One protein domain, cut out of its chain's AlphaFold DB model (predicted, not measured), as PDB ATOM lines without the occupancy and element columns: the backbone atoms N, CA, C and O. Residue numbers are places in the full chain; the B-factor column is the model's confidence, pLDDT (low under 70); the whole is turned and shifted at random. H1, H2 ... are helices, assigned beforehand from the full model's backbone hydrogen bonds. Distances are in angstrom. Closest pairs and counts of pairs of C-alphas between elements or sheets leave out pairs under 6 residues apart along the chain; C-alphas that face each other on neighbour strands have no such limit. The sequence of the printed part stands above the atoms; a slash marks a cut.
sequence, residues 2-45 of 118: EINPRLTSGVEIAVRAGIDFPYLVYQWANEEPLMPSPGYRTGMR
ATOM      1  N   GLU A   2       0.319 -38.858  26.196       93.19
ATOM      2  CA  GLU A   2       1.507 -38.878  25.326       93.19
ATOM      3  C   GLU A   2       2.597 -37.986  25.937       93.19
ATOM      4  O   GLU A   2       2.276 -36.976  26.566       93.19
ATOM      5  N   ILE A   3       3.870 -38.350  25.764       90.94
ATOM      6  CA  ILE A   3       5.019 -37.555  26.216       90.94
ATOM      7  C   ILE A   3       5.699 -36.954  24.986       90.94
ATOM      8  O   ILE A   3       6.205 -37.683  24.137       90.94
ATOM      9  N   ASN A   4       5.736 -35.622  24.916       92.62
ATOM     10  CA  ASN A   4       6.371 -34.868  23.840       92.62
ATOM     11  C   ASN A   4       7.637 -34.184  24.381       92.62
ATOM     12  O   ASN A   4       7.501 -33.248  25.170       92.62
ATOM     13  N   PRO A   5       8.858 -34.590  23.981       89.88
ATOM     14  CA  PRO A   5      10.105 -33.985  24.460       89.88
ATOM     15  C   PRO A   5      10.400 -32.647  23.754       89.88
ATOM     16  O   PRO A   5      11.489 -32.418  23.239       89.88
ATOM     17  N   ARG A   6       9.391 -31.774  23.663       89.56
ATOM     18  CA  ARG A   6       9.446 -30.445  23.047       89.56
ATOM     19  C   ARG A   6       8.377 -29.548  23.656       89.56
ATOM     20  O   ARG A   6       7.391 -30.040  24.207       89.56
ATOM     21  N   LEU A   7       8.529 -28.238  23.481       89.00
ATOM     22  CA  LEU A   7       7.438 -27.308  23.756       89.00
ATOM     23  C   LEU A   7       6.255 -27.637  22.835       89.00
ATOM     24  O   LEU A   7       6.408 -27.835  21.626       89.00
ATOM     25  N   THR A   8       5.081 -27.764  23.441       88.00
ATOM     26  CA  THR A   8       3.825 -28.048  22.741       88.00
ATOM     27  C   THR A   8       3.000 -26.772  22.625       88.00
ATOM     28  O   THR A   8       3.287 -25.774  23.284       88.00
ATOM     29  N   SER A   9       1.940 -26.800  21.817       80.38
ATOM     30  CA  SER A   9       1.037 -25.653  21.646       80.38
ATOM     31  C   SER A   9       0.397 -25.172  22.958       80.38
ATOM     32  O   SER A   9       0.038 -24.007  23.072       80.38
ATOM     33  N   GLY A  10       0.299 -26.033  23.978       84.69
ATOM     34  CA  GLY A  10      -0.227 -25.676  25.297       84.69
ATOM     35  C   GLY A  10       0.720 -24.848  26.175       84.69
ATOM     36  O   GLY A  10       0.334 -24.460  27.275       84.69
ATOM     37  N   VAL A  11       1.952 -24.573  25.741       90.94
ATOM     38  CA  VAL A  11       2.912 -23.795  26.544       90.94
ATOM     39  C   VAL A  11       2.466 -22.342  26.696       90.94
ATOM     40  O   VAL A  11       2.573 -21.791  27.787       90.94
ATOM     41  N   GLU A  12       1.883 -21.749  25.654       89.81
ATOM     42  CA  GLU A  12       1.438 -20.350  25.674       89.81
ATOM     43  C   GLU A  12       0.395 -20.083  26.773       89.81
ATOM     44  O   GLU A  12       0.523 -19.143  27.558       89.81
ATOM     45  N   ILE A  13      -0.612 -20.954  26.913       91.00
ATOM     46  CA  ILE A  13      -1.614 -20.804  27.978       91.00
ATOM     47  C   ILE A  13      -0.992 -20.959  29.372       91.00
ATOM     48  O   ILE A  13      -1.439 -20.301  30.311       91.00
ATOM     49  N   ALA A  14       0.061 -21.767  29.519       90.88
ATOM     50  CA  ALA A  14       0.765 -21.914  30.787       90.88
ATOM     51  C   ALA A  14       1.609 -20.674  31.130       90.88
ATOM     52  O   ALA A  14       1.588 -20.227  32.280       90.88
ATOM     53  N   VAL A  15       2.254 -20.056  30.134       91.81
ATOM     54  CA  VAL A  15       2.927 -18.752  30.280       91.81
ATOM     55  C   VAL A  15       1.930 -17.687  30.706       91.81
ATOM     56  O   VAL A  15       2.122 -17.022  31.725       91.81
ATOM     57  N   ARG A  16       0.779 -17.603  30.030       90.50
ATOM     58  CA  ARG A  16      -0.309 -16.702  30.437       90.50
ATOM     59  C   ARG A  16      -0.884 -17.039  31.808       90.50
ATOM     60  O   ARG A  16      -1.379 -16.145  32.490       90.50
ATOM     61  N   ALA A  17      -0.820 -18.286  32.257       92.69
ATOM     62  CA  ALA A  17      -1.223 -18.660  33.609       92.69
ATOM     63  C   ALA A  17      -0.200 -18.234  34.681       92.69
ATOM     64  O   ALA A  17      -0.542 -18.257  35.863       92.69
ATOM     65  N   GLY A  18       0.994 -17.776  34.289       92.19
ATOM     66  CA  GLY A  18       2.049 -17.283  35.179       92.19
ATOM     67  C   GLY A  18       3.260 -18.210  35.302       92.19
ATOM     68  O   GLY A  18       4.076 -18.010  36.197       92.19
ATOM     69  N   ILE A  19       3.381 -19.231  34.447       92.31
ATOM     70  CA  ILE A  19       4.539 -20.133  34.431       92.31
ATOM     71  C   ILE A  19       5.512 -19.701  33.336       92.31
ATOM     72  O   ILE A  19       5.266 -19.951  32.159       92.31
ATOM     73  N   ASP A  20       6.636 -19.097  33.710       91.50
ATOM     74  CA  ASP A  20       7.652 -18.620  32.763       91.50
ATOM     75  C   ASP A  20       8.485 -19.777  32.177       91.50
ATOM     76  O   ASP A  20       9.634 -20.020  32.548       91.50
ATOM     77  N   PHE A  21       7.875 -20.544  31.272       91.19
ATOM     78  CA  PHE A  21       8.537 -21.639  30.564       91.19
ATOM     79  C   PHE A  21       9.811 -21.210  29.823       91.19
ATOM     80  O   PHE A  21      10.796 -21.941  29.936       91.19
ATOM     81  N   PRO A  22       9.851 -20.075  29.091       91.06
ATOM     82  CA  PRO A  22      11.084 -19.598  28.469       91.06
ATOM     83  C   PRO A  22      12.234 -19.451  29.469       91.06
ATOM     84  O   PRO A  22      13.334 -19.943  29.211       91.06
ATOM     85  N   TYR A  23      11.975 -18.848  30.633       91.69
ATOM     86  CA  TYR A  23      12.999 -18.696  31.659       91.69
ATOM     87  C   TYR A  23      13.390 -20.030  32.306       91.69
ATOM     88  O   TYR A  23      14.573 -20.280  32.518       91.69
ATOM     89  N   LEU A  24      12.440 -20.939  32.542       92.06
ATOM     90  CA  LEU A  24      12.744 -22.282  33.054       92.06
ATOM     91  C   LEU A  24      13.616 -23.092  32.082       92.06
ATOM     92  O   LEU A  24      14.533 -23.791  32.509       92.06
ATOM     93  N   VAL A  25      13.368 -22.986  30.772       92.44
ATOM     94  CA  VAL A  25      14.217 -23.615  29.746       92.44
ATOM     95  C   VAL A  25      15.617 -23.000  29.756       92.44
ATOM     96  O   VAL A  25      16.600 -23.732  29.665       92.44
ATOM     97  N   TYR A  26      15.716 -21.677  29.913       93.56
ATOM     98  CA  TYR A  26      16.997 -20.988  30.061       93.56
ATOM     99  C   TYR A  26      17.767 -21.458  31.305       93.56
ATOM    100  O   TYR A  26      18.938 -21.814  31.182       93.56
ATOM    101  N   GLN A  27      17.127 -21.513  32.475       94.31
ATOM    102  CA  GLN A  27      17.747 -21.991  33.717       94.31
ATOM    103  C   GLN A  27      18.271 -23.418  33.551       94.31
ATOM    104  O   GLN A  27      19.431 -23.698  33.845       94.31
ATOM    105  N   TRP A  28      17.437 -24.306  33.002       93.19
ATOM    106  CA  TRP A  28      17.814 -25.695  32.761       93.19
ATOM    107  C   TRP A  28      19.034 -25.814  31.841       93.19
ATOM    108  O   TRP A  28      19.948 -26.584  32.129       93.19
ATOM    109  N   ALA A  29      19.076 -25.021  30.767       95.31
ATOM    110  CA  ALA A  29      20.197 -24.999  29.831       95.31
ATOM    111  C   ALA A  29      21.511 -24.488  30.454       95.31
ATOM    112  O   ALA A  29      22.579 -24.812  29.942       95.31
ATOM    113  N   ASN A  30      21.438 -23.714  31.539       97.06
ATOM    114  CA  ASN A  30      22.594 -23.191  32.278       97.06
ATOM    115  C   ASN A  30      22.912 -23.996  33.549       97.06
ATOM    116  O   ASN A  30      23.723 -23.554  34.358       97.06
ATOM    117  N   GLU A  31      22.277 -25.159  33.739       96.38
ATOM    118  CA  GLU A  31      22.412 -25.981  34.953       96.38
ATOM    119  C   GLU A  31      22.025 -25.231  36.245       96.38
ATOM    120  O   GLU A  31      22.447 -25.583  37.348       96.38
ATOM    121  N   GLU A  32      21.182 -24.200  36.127       95.88
ATOM    122  CA  GLU A  32      20.653 -23.466  37.271       95.88
ATOM    123  C   GLU A  32      19.522 -24.257  37.958       95.88
ATOM    124  O   GLU A  32      18.785 -25.010  37.307       95.88
ATOM    125  N   PRO A  33      19.328 -24.088  39.279       92.88
ATOM    126  CA  PRO A  33      18.208 -24.702  39.979       92.88
ATOM    127  C   PRO A  33      16.859 -24.224  39.426       92.88
ATOM    128  O   PRO A  33      16.555 -23.033  39.450       92.88
ATOM    129  N   LEU A  34      16.012 -25.171  39.015       90.62
ATOM    130  CA  LEU A  34      14.635 -24.881  38.623       90.62
ATOM    131  C   LEU A  34      13.801 -24.561  39.863       90.62
ATOM    132  O   LEU A  34      13.439 -25.446  40.641       90.62
ATOM    133  N   MET A  35      13.497 -23.281  40.046       81.56
ATOM    134  CA  MET A  35      12.657 -22.831  41.150       81.56
ATOM    135  C   MET A  35      11.189 -23.192  40.873       81.56
ATOM    136  O   MET A  35      10.667 -22.852  39.808       81.56
ATOM    137  N   PRO A  36      10.483 -23.848  41.813       76.62
ATOM    138  CA  PRO A  36       9.055 -24.089  41.671       76.62
ATOM    139  C   PRO A  36       8.303 -22.763  41.539       76.62
ATOM    140  O   PRO A  36       8.513 -21.844  42.333       76.62
ATOM    141  N   SER A  37       7.397 -22.670  40.564       79.12
ATOM    142  CA  SER A  37       6.497 -21.519  40.486       79.12
ATOM    143  C   SER A  37       5.574 -21.491  41.716       79.12
ATOM    144  O   SER A  37       5.051 -22.543  42.095       79.12
ATOM    145  N   PRO A  38       5.320 -20.316  42.328       80.50
ATOM    146  CA  PRO A  38       4.446 -20.192  43.499       80.50
ATOM    147  C   PRO A  38       2.977 -20.547  43.213       80.50
ATOM    148  O   PRO A  38       2.181 -20.667  44.143       80.50
ATOM    149  N   GLY A  39       2.601 -20.712  41.942       88.38
ATOM    150  CA  GLY A  39       1.269 -21.121  41.518       88.38
ATOM    151  C   GLY A  39       0.973 -20.698  40.082       88.38
ATOM    152  O   GLY A  39       1.814 -20.126  39.395       88.38
ATOM    153  N   TYR A  40      -0.246 -20.973  39.626       92.75
ATOM    154  CA  TYR A  40      -0.736 -20.529  38.324       92.75
ATOM    155  C   TYR A  40      -2.207 -20.124  38.408       92.75
ATOM    156  O   TYR A  40      -2.953 -20.575  39.281       92.75
ATOM    157  N   ARG A  41      -2.636 -19.264  37.486       93.50
ATOM    158  CA  ARG A  41      -4.032 -18.838  37.357       93.50
ATOM    159  C   ARG A  41      -4.861 -19.926  36.682       93.50
ATOM    160  O   ARG A  41      -4.536 -20.371  35.584       93.50
ATOM    161  N   THR A  42      -5.958 -20.324  37.316       93.94
ATOM    162  CA  THR A  42      -6.934 -21.278  36.769       93.94
ATOM    163  C   THR A  42      -8.091 -20.565  36.071       93.94
ATOM    164  O   THR A  42      -8.322 -19.382  36.300       93.94
ATOM    165  N   GLY A  43      -8.863 -21.294  35.258       92.44
ATOM    166  CA  GLY A  43     -10.058 -20.751  34.592       92.44
ATOM    167  C   GLY A  43      -9.757 -19.836  33.401       92.44
ATOM    168  O   GLY A  43     -10.655 -19.179  32.885       92.44
ATOM    169  N   MET A  44      -8.499 -19.795  32.962       91.88
ATOM    170  CA  MET A  44      -8.087 -19.080  31.759       91.88
ATOM    171  C   MET A  44      -8.561 -19.835  30.515       91.88
ATOM    172  O   MET A  44      -8.481 -21.063  30.460       91.88
ATOM    173  N   ARG A  45      -9.003 -19.094  29.496       91.94
ATOM    174  CA  ARG A  45      -9.367 -19.632  28.181       91.94
ATOM    175  C   ARG A  45      -8.484 -19.016  27.105       91.94
ATOM    176  O   ARG A  45      -8.223 -17.814  27.142       91.94
TER     177      ARG A  45
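AT A GLANCE: This is residues 2 to 45 of the 118 residues of an uncharacterized protein of Ktedonosporobacter rubrisoli (UniProt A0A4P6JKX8). This is a domain with little regular structure: two short helices, H1 and H2, make a corner at a tight link, and a long tail, residues 30 to 45, folds back from the end of H2 past both helices. The printed part has 44 residues with two named helices, H1 then H2, and no named strand; the class is all helix, with 16 residues in named elements. It is only just loose, close to compact, with a radius of gyration of the C-alphas of 11.5 A and spans of 33 by 26 by 15 A.

IN THESE COORDINATES: H1, residues 11 to 17, begins at C-alpha 11 at (2.912, -23.795, 26.544) and is 9.7 A long. H2, residues 21 to 29, is 12.2 A long and ends at C-alpha 29 at (20.197, -24.999, 29.831).

HOW THE PARTS SIT: H1 and H2 only just touch, with 3 pairs of C-alphas within 8 A, and only at the corner by their link; the closest C-alphas, of Val 15 and Phe 21, are 6.3 A apart. Their lines stand at a steep tilt of 64 degrees, opposite ways. In H1 and H2 every O i to N i+4 pair is within hydrogen-bond range.

THE WHOLE: The two C-alphas farthest apart, of Glu 31 and Arg 45, are 33.1 A apart. The printed part has no cut, and no printed residue is under 70 in pLDDT.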